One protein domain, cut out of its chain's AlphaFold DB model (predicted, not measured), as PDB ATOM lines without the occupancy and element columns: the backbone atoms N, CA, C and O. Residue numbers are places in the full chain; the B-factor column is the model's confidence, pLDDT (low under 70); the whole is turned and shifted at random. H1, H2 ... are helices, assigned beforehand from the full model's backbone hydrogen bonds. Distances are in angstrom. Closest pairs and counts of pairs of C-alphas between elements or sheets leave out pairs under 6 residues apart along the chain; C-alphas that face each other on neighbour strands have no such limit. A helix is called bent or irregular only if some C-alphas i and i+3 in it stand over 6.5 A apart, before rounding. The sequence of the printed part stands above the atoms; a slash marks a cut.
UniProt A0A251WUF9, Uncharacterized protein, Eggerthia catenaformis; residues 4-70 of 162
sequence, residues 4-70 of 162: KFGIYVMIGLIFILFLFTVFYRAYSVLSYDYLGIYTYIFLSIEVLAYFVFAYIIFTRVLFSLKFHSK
ATOM      1  N   LYS A   4    -150.127  64.880  39.703       50.59
ATOM      2  CA  LYS A   4    -149.939  66.097  38.884       50.59
ATOM      3  C   LYS A   4    -148.617  66.087  38.108       50.59
ATOM      4  O   LYS A   4    -148.569  66.596  36.997       50.59
ATOM      5  N   PHE A   5    -147.573  65.467  38.664       55.75
ATOM      6  CA  PHE A   5    -146.267  65.352  38.009       55.75
ATOM      7  C   PHE A   5    -146.336  64.496  36.737       55.75
ATOM      8  O   PHE A   5    -145.863  64.928  35.694       55.75
ATOM      9  N   GLY A   6    -147.025  63.350  36.793       59.78
ATOM     10  CA  GLY A   6    -147.242  62.496  35.621       59.78
ATOM     11  C   GLY A   6    -147.965  63.216  34.480       59.78
ATOM     12  O   GLY A   6    -147.594  63.050  33.325       59.78
ATOM     13  N   ILE A   7    -148.924  64.095  34.795       65.06
ATOM     14  CA  ILE A   7    -149.613  64.918  33.789       65.06
ATOM     15  C   ILE A   7    -148.640  65.898  33.118       65.06
ATOM     16  O   ILE A   7    -148.669  66.033  31.901       65.06
ATOM     17  N   TYR A   8    -147.756  66.556  33.874       66.75
ATOM     18  CA  TYR A   8    -146.772  67.478  33.295       66.75
ATOM     19  C   TYR A   8    -145.720  66.764  32.444       66.75
ATOM     20  O   TYR A   8    -145.375  67.254  31.373       66.75
ATOM     21  N   VAL A   9    -145.270  65.586  32.879       68.75
ATOM     22  CA  VAL A   9    -144.362  64.733  32.098       68.75
ATOM     23  C   VAL A   9    -145.038  64.260  30.809       68.75
ATOM     24  O   VAL A   9    -144.435  64.333  29.743       68.75
ATOM     25  N   MET A  10    -146.309  63.860  30.872       70.56
ATOM     26  CA  MET A  10    -147.083  63.456  29.695       70.56
ATOM     27  C   MET A  10    -147.283  64.621  28.715       70.56
ATOM     28  O   MET A  10    -147.109  64.442  27.514       70.56
ATOM     29  N   ILE A  11    -147.579  65.828  29.212       75.69
ATOM     30  CA  ILE A  11    -147.661  67.045  28.387       75.69
ATOM     31  C   ILE A  11    -146.310  67.338  27.715       75.69
ATOM     32  O   ILE A  11    -146.281  67.640  26.526       75.69
ATOM     33  N   GLY A  12    -145.197  67.211  28.448       73.19
ATOM     34  CA  GLY A  12    -143.849  67.387  27.901       73.19
ATOM     35  C   GLY A  12    -143.492  66.349  26.831       73.19
ATOM     36  O   GLY A  12    -142.936  66.700  25.796       73.19
ATOM     37  N   LEU A  13    -143.870  65.084  27.025       75.62
ATOM     38  CA  LEU A  13    -143.666  64.017  26.039       75.62
ATOM     39  C   LEU A  13    -144.502  64.223  24.772       75.62
ATOM     40  O   LEU A  13    -143.978  64.075  23.671       75.62
ATOM     41  N   ILE A  14    -145.770  64.627  24.913       76.06
ATOM     42  CA  ILE A  14    -146.618  65.013  23.774       76.06
ATOM     43  C   ILE A  14    -145.976  66.180  23.009       76.06
ATOM     44  O   ILE A  14    -146.017  66.206  21.781       76.06
ATOM     45  N   PHE A  15    -145.340  67.117  23.720       74.12
ATOM     46  CA  PHE A  15    -144.646  68.253  23.118       74.12
ATOM     47  C   PHE A  15    -143.412  67.851  22.318       74.12
ATOM     48  O   PHE A  15    -143.245  68.289  21.180       74.12
ATOM     49  N   ILE A  16    -142.589  66.961  22.868       76.06
ATOM     50  CA  ILE A  16    -141.414  66.428  22.174       76.06
ATOM     51  C   ILE A  16    -141.839  65.649  20.925       76.06
ATOM     52  O   ILE A  16    -141.326  65.915  19.841       76.06
ATOM     53  N   LEU A  17    -142.811  64.738  21.049       75.50
ATOM     54  CA  LEU A  17    -143.310  63.951  19.919       75.50
ATOM     55  C   LEU A  17    -143.869  64.844  18.810       75.50
ATOM     56  O   LEU A  17    -143.560  64.620  17.647       75.50
ATOM     57  N   PHE A  18    -144.621  65.890  19.160       73.12
ATOM     58  CA  PHE A  18    -145.128  66.855  18.188       73.12
ATOM     59  C   PHE A  18    -144.008  67.602  17.454       73.12
ATOM     60  O   PHE A  18    -144.068  67.718  16.231       73.12
ATOM     61  N   LEU A  19    -142.979  68.073  18.170       74.25
ATOM     62  CA  LEU A  19    -141.825  68.714  17.537       74.25
ATOM     63  C   LEU A  19    -141.170  67.776  16.523       74.25
ATOM     64  O   LEU A  19    -140.915  68.198  15.398       74.25
ATOM     65  N   PHE A  20    -140.975  66.501  16.873       74.00
ATOM     66  CA  PHE A  20    -140.468  65.500  15.933       74.00
ATOM     67  C   PHE A  20    -141.362  65.358  14.694       74.00
ATOM     68  O   PHE A  20    -140.837  65.325  13.585       74.00
ATOM     69  N   THR A  21    -142.690  65.347  14.841       72.62
ATOM     70  CA  THR A  21    -143.618  65.267  13.699       72.62
ATOM     71  C   THR A  21    -143.553  66.506  12.803       72.62
ATOM     72  O   THR A  21    -143.568  66.377  11.579       72.62
ATOM     73  N   VAL A  22    -143.460  67.702  13.392       69.62
ATOM     74  CA  VAL A  22    -143.324  68.970  12.657       69.62
ATOM     75  C   VAL A  22    -141.989  69.030  11.926       69.62
ATOM     76  O   VAL A  22    -141.977  69.333  10.737       69.62
ATOM     77  N   PHE A  23    -140.878  68.698  12.591       72.00
ATOM     78  CA  PHE A  23    -139.551  68.677  11.971       72.00
ATOM     79  C   PHE A  23    -139.455  67.619  10.873       72.00
ATOM     80  O   PHE A  23    -138.922  67.907   9.807       72.00
ATOM     81  N   TYR A  24    -140.021  66.428  11.085       70.12
ATOM     82  CA  TYR A  24    -140.075  65.377  10.070       70.12
ATOM     83  C   TYR A  24    -140.892  65.807   8.846       70.12
ATOM     84  O   TYR A  24    -140.455  65.617   7.713       70.12
ATOM     85  N   ARG A  25    -142.052  66.450   9.052       66.94
ATOM     86  CA  ARG A  25    -142.848  66.997   7.945       66.94
ATOM     87  C   ARG A  25    -142.130  68.140   7.239       66.94
ATOM     88  O   ARG A  25    -142.067  68.115   6.017       66.94
ATOM     89  N   ALA A  26    -141.545  69.085   7.970       66.62
ATOM     90  CA  ALA A  26    -140.753  70.169   7.395       66.62
ATOM     91  C   ALA A  26    -139.597  69.625   6.541       66.62
ATOM     92  O   ALA A  26    -139.423  70.057   5.408       66.62
ATOM     93  N   TYR A  27    -138.875  68.621   7.050       66.56
ATOM     94  CA  TYR A  27    -137.832  67.911   6.315       66.56
ATOM     95  C   TYR A  27    -138.383  67.260   5.043       66.56
ATOM     96  O   TYR A  27    -137.833  67.483   3.971       66.56
ATOM     97  N   SER A  28    -139.509  66.540   5.132       65.31
ATOM     98  CA  SER A  28    -140.132  65.902   3.966       65.31
ATOM     99  C   SER A  28    -140.601  66.914   2.911       65.31
ATOM    100  O   SER A  28    -140.479  66.673   1.718       65.31
ATOM    101  N   VAL A  29    -141.099  68.077   3.335       63.78
ATOM    102  CA  VAL A  29    -141.543  69.149   2.436       63.78
ATOM    103  C   VAL A  29    -140.351  69.829   1.763       63.78
ATOM    104  O   VAL A  29    -140.433  70.150   0.585       63.78
ATOM    105  N   LEU A  30    -139.234  70.007   2.478       63.41
ATOM    106  CA  LEU A  30    -137.991  70.549   1.920       63.41
ATOM    107  C   LEU A  30    -137.294  69.561   0.972       63.41
ATOM    108  O   LEU A  30    -136.604  69.991   0.054       63.41
ATOM    109  N   SER A  31    -137.450  68.253   1.193       61.38
ATOM    110  CA  SER A  31    -136.821  67.212   0.373       61.38
ATOM    111  C   SER A  31    -137.621  66.828  -0.877       61.38
ATOM    112  O   SER A  31    -137.059  66.229  -1.788       61.38
ATOM    113  N   TYR A  32    -138.924  67.125  -0.920       59.38
ATOM    114  CA  TYR A  32    -139.780  66.881  -2.083       59.38
ATOM    115  C   TYR A  32    -140.134  68.214  -2.755       59.38
ATOM    116  O   TYR A  32    -141.019  68.930  -2.293       59.38
ATOM    117  N   ASP A  33    -139.500  68.494  -3.896       57.38
ATOM    118  CA  ASP A  33    -139.612  69.714  -4.727       57.38
ATOM    119  C   ASP A  33    -141.042  70.090  -5.199       57.38
ATOM    120  O   ASP A  33    -141.244  71.081  -5.896       57.38
ATOM    121  N   TYR A  34    -142.062  69.303  -4.844       54.75
ATOM    122  CA  TYR A  34    -143.407  69.360  -5.425       54.75
ATOM    123  C   TYR A  34    -144.510  69.847  -4.468       54.75
ATOM    124  O   TYR A  34    -145.683  69.902  -4.839       54.75
ATOM    125  N   LEU A  35    -144.173  70.195  -3.223       59.00
ATOM    126  CA  LEU A  35    -145.143  70.666  -2.229       59.00
ATOM    127  C   LEU A  35    -145.192  72.199  -2.228       59.00
ATOM    128  O   LEU A  35    -144.411  72.871  -1.561       59.00
ATOM    129  N   GLY A  36    -146.122  72.744  -3.017       65.69
ATOM    130  CA  GLY A  36    -146.309  74.183  -3.223       65.69
ATOM    131  C   GLY A  36    -146.600  75.004  -1.954       65.69
ATOM    132  O   GLY A  36    -146.793  74.479  -0.858       65.69
ATOM    133  N   ILE A  37    -146.684  76.328  -2.128       69.69
ATOM    134  CA  ILE A  37    -146.809  77.362  -1.075       69.69
ATOM    135  C   ILE A  37    -147.849  77.058   0.025       69.69
ATOM    136  O   ILE A  37    -147.658  77.420   1.185       69.69
ATOM    137  N   TYR A  38    -148.922  76.335  -0.309       70.69
ATOM    138  CA  TYR A  38    -149.976  75.940   0.627       70.69
ATOM    139  C   TYR A  38    -149.495  75.025   1.756       70.69
ATOM    140  O   TYR A  38    -149.967  75.169   2.884       70.69
ATOM    141  N   THR A  39    -148.535  74.133   1.502       71.75
ATOM    142  CA  THR A  39    -148.001  73.242   2.542       71.75
ATOM    143  C   THR A  39    -147.210  74.024   3.586       71.75
ATOM    144  O   THR A  39    -147.356  73.781   4.783       71.75
ATOM    145  N   TYR A  40    -146.437  75.024   3.154       70.88
ATOM    146  CA  TYR A  40    -145.705  75.914   4.056       70.88
ATOM    147  C   TYR A  40    -146.641  76.800   4.884       70.88
ATOM    148  O   TYR A  40    -146.420  76.976   6.085       70.88
ATOM    149  N   ILE A  41    -147.712  77.322   4.275       76.94
ATOM    150  CA  ILE A  41    -148.745  78.090   4.989       76.94
ATOM    151  C   ILE A  41    -149.422  77.208   6.044       76.94
ATOM    152  O   ILE A  41    -149.548  77.619   7.196       76.94
ATOM    153  N   PHE A  42    -149.812  75.986   5.675       77.00
ATOM    154  CA  PHE A  42    -150.460  75.050   6.589       77.00
ATOM    155  C   PHE A  42    -149.550  74.679   7.767       77.00
ATOM    156  O   PHE A  42    -149.962  74.819   8.917       77.00
ATOM    157  N   LEU A  43    -148.289  74.317   7.499       76.62
ATOM    158  CA  LEU A  43    -147.299  74.020   8.537       76.62
ATOM    159  C   LEU A  43    -147.085  75.218   9.474       76.62
ATOM    160  O   LEU A  43    -147.027  75.058  10.692       76.62
ATOM    161  N   SER A  44    -147.022  76.434   8.925       76.19
ATOM    162  CA  SER A  44    -146.866  77.659   9.719       76.19
ATOM    163  C   SER A  44    -148.064  77.902  10.645       76.19
ATOM    164  O   SER A  44    -147.883  78.274  11.806       76.19
ATOM    165  N   ILE A  45    -149.289  77.657  10.163       81.06
ATOM    166  CA  ILE A  45    -150.516  77.765  10.967       81.06
ATOM    167  C   ILE A  45    -150.535  76.703  12.073       81.06
ATOM    168  O   ILE A  45    -150.858  77.034  13.215       81.06
ATOM    169  N   GLU A  46    -150.162  75.456  11.768       78.69
ATOM    170  CA  GLU A  46    -150.072  74.380  12.764       78.69
ATOM    171  C   GLU A  46    -149.074  74.730  13.877       78.69
ATOM    172  O   GLU A  46    -149.403  74.635  15.063       78.69
ATOM    173  N   VAL A  47    -147.881  75.204  13.509       79.06
ATOM    174  CA  VAL A  47    -146.846  75.631  14.461       79.06
ATOM    175  C   VAL A  47    -147.337  76.795  15.325       79.06
ATOM    176  O   VAL A  47    -147.173  76.771  16.547       79.06
ATOM    177  N   LEU A  48    -147.989  77.800  14.733       83.12
ATOM    178  CA  LEU A  48    -148.530  78.933  15.484       83.12
ATOM    179  C   LEU A  48    -149.631  78.500  16.464       83.12
ATOM    180  O   LEU A  48    -149.607  78.892  17.634       83.12
ATOM    181  N   ALA A  49    -150.577  77.672  16.013       76.75
ATOM    182  CA  ALA A  49    -151.638  77.130  16.861       76.75
ATOM    183  C   ALA A  49    -151.056  76.360  18.052       76.75
ATOM    184  O   ALA A  49    -151.554  76.459  19.179       76.75
ATOM    185  N   TYR A  50    -149.953  75.654  17.820       79.62
ATOM    186  CA  TYR A  50    -149.246  74.928  18.852       79.62
ATOM    187  C   TYR A  50    -148.599  75.834  19.898       79.62
ATOM    188  O   TYR A  50    -148.788  75.616  21.096       79.62
ATOM    189  N   PHE A  51    -147.897  76.890  19.477       80.69
ATOM    190  CA  PHE A  51    -147.347  77.877  20.408       80.69
ATOM    191  C   PHE A  51    -148.437  78.517  21.271       80.69
ATOM    192  O   PHE A  51    -148.254  78.666  22.481       80.69
ATOM    193  N   VAL A  52    -149.598  78.833  20.685       82.00
ATOM    194  CA  VAL A  52    -150.758  79.349  21.430       82.00
ATOM    195  C   VAL A  52    -151.249  78.326  22.459       82.00
ATOM    196  O   VAL A  52    -151.502  78.679  23.613       82.00
ATOM    197  N   PHE A  53    -151.356  77.052  22.081       78.69
ATOM    198  CA  PHE A  53    -151.786  75.988  22.987       78.69
ATOM    199  C   PHE A  53    -150.795  75.760  24.137       78.69
ATOM    200  O   PHE A  53    -151.193  75.743  25.306       78.69
ATOM    201  N   ALA A  54    -149.502  75.652  23.822       80.44
ATOM    202  CA  ALA A  54    -148.429  75.505  24.799       80.44
ATOM    203  C   ALA A  54    -148.401  76.687  25.775       80.44
ATOM    204  O   ALA A  54    -148.312  76.482  26.986       80.44
ATOM    205  N   TYR A  55    -148.571  77.912  25.267       82.81
ATOM    206  CA  TYR A  55    -148.687  79.115  26.085       82.81
ATOM    207  C   TYR A  55    -149.848  79.017  27.087       82.81
ATOM    208  O   TYR A  55    -149.635  79.234  28.279       82.81
ATOM    209  N   ILE A  56    -151.053  78.631  26.645       81.12
ATOM    210  CA  ILE A  56    -152.231  78.502  27.526       81.12
ATOM    211  C   ILE A  56    -152.005  77.447  28.615       81.12
ATOM    212  O   ILE A  56    -152.395  77.647  29.768       81.12
ATOM    213  N   ILE A  57    -151.395  76.309  28.274       81.38
ATOM    214  CA  ILE A  57    -151.056  75.293  29.276       81.38
ATOM    215  C   ILE A  57    -150.059  75.878  30.271       81.38
ATOM    216  O   ILE A  57    -150.302  75.839  31.477       81.38
ATOM    217  N   PHE A  58    -148.973  76.459  29.771       82.00
ATOM    218  CA  PHE A  58    -147.904  77.011  30.588       82.00
ATOM    219  C   PHE A  58    -148.415  78.067  31.577       82.00
ATOM    220  O   PHE A  58    -148.107  77.986  32.768       82.00
ATOM    221  N   THR A  59    -149.274  78.996  31.137       83.50
ATOM    222  CA  THR A  59    -149.857  80.012  32.029       83.50
ATOM    223  C   THR A  59    -150.681  79.384  33.148       83.50
ATOM    224  O   THR A  59    -150.585  79.812  34.299       83.50
ATOM    225  N   ARG A  60    -151.453  78.332  32.849       82.88
ATOM    226  CA  ARG A  60    -152.277  77.634  33.846       82.88
ATOM    227  C   ARG A  60    -151.432  76.884  34.862       82.88
ATOM    228  O   ARG A  60    -151.754  76.911  36.050       82.88
ATOM    229  N   VAL A  61    -150.359  76.235  34.406       82.19
ATOM    230  CA  VAL A  61    -149.414  75.539  35.288       82.19
ATOM    231  C   VAL A  61    -148.751  76.530  36.231       82.19
ATOM    232  O   VAL A  61    -148.820  76.340  37.444       82.19
ATOM    233  N   LEU A  62    -148.184  77.618  35.703       84.06
ATOM    234  CA  LEU A  62    -147.549  78.649  36.524       84.06
ATOM    235  C   LEU A  62    -148.523  79.281  37.517       84.06
ATOM    236  O   LEU A  62    -148.189  79.436  38.692       84.06
ATOM    237  N   PHE A  63    -149.741  79.597  37.075       86.75
ATOM    238  CA  PHE A  63    -150.776  80.125  37.955       86.75
ATOM    239  C   PHE A  63    -151.088  79.150  39.096       86.75
ATOM    240  O   PHE A  63    -151.125  79.550  40.259       86.75
ATOM    241  N   SER A  64    -151.264  77.861  38.785       83.44
ATOM    242  CA  SER A  64    -151.511  76.839  39.803       83.44
ATOM    243  C   SER A  64    -150.330  76.719  40.766       83.44
ATOM    244  O   SER A  64    -150.534  76.737  41.972       83.44
ATOM    245  N   LEU A  65    -149.093  76.673  40.275       83.94
ATOM    246  CA  LEU A  65    -147.914  76.591  41.141       83.94
ATOM    247  C   LEU A  65    -147.810  77.789  42.093       83.94
ATOM    248  O   LEU A  65    -147.512  77.604  43.271       83.94
ATOM    249  N   LYS A  66    -148.103  78.999  41.608       85.38
ATOM    250  CA  LYS A  66    -147.977  80.229  42.399       85.38
ATOM    251  C   LYS A  66    -149.124  80.441  43.391       85.38
ATOM    252  O   LYS A  66    -148.886  80.913  44.499       85.38
ATOM    253  N   PHE A  67    -150.363  80.132  43.004       85.44
ATOM    254  CA  PHE A  67    -151.552  80.552  43.758       85.44
ATOM    255  C   PHE A  67    -152.370  79.411  44.361       85.44
ATOM    256  O   PHE A  67    -153.261  79.682  45.165       85.44
ATOM    257  N   HIS A  68    -152.072  78.143  44.054       80.62
ATOM    258  CA  HIS A  68    -152.854  77.018  44.575       80.62
ATOM    259  C   HIS A  68    -152.837  76.935  46.105       80.62
ATOM    260  O   HIS A  68    -153.881  76.682  46.704       80.62
ATOM    261  N   SER A  69    -151.694  77.205  46.745       80.56
ATOM    262  CA  SER A  69    -151.580  77.253  48.212       80.56
ATOM    263  C   SER A  69    -152.355  78.418  48.838       80.56
ATOM    264  O   SER A  69    -152.801  78.311  49.974       80.56
ATOM    265  N   LYS A  70    -152.573  79.502  48.083       81.06
ATOM    266  CA  LYS A  70    -153.348  80.685  48.489       81.06
ATOM    267  C   LYS A  70    -154.845  80.563  48.158       81.06
ATOM    268  O   LYS A  70    -155.582  81.536  48.271       81.06
TER     269      LYS A  70
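What this domain is: This is residues 4 to 70 of the 162 residues of an uncharacterized protein of Eggerthia catenaformis (UniProt A0A251WUF9). What is the shape? It is a long, narrow helical hairpin: H1 and H2 lie side by side, touching near the link, and residues 62 to 70 of H2 stick out. What builds it? The 67 printed residues hold two named helices, H1 then H2, and no named strand: all helix. How compact is it? It is only just loose, close to extended, with a radius of gyration of the C-alphas of 16.2 A; the spans are 56 by 20 by 9 A.

Where its parts are: Where is H1? Residues 4 to 31, 40.7 A long, begin at C-alpha 4 (-149.939, 66.097, 38.884). Where is H2? Residues 37 to 70, 50.1 A long, end at C-alpha 70 (-153.348, 80.685, 48.489). It has a kink of 32 degrees near residue 64 and is irregular, with C-alphas 66 and 69 7.5 A apart.

How they stand to each other: How do they meet? H1, with residues 22 to 29 alone, touches residues 39 to 47 of H2; the closest C-alphas, of Val 22 and Leu 43, are 7.6 A apart. They run opposite ways at a shallow tilt of 14 degrees. What of their backbones? Every O i to N i+4 pair is within hydrogen-bond range in H1, and 28 of 30 in H2.

The domain as a whole: How far does it reach? The two farthest C-alphas, of Asp 33 and Lys 70, are 56.0 A apart. Is it continuous? The printed part has no cut, and the link is tight. Where is confidence low? pLDDT is under 70 at residues 4 to 9, 22 and 25 to 37.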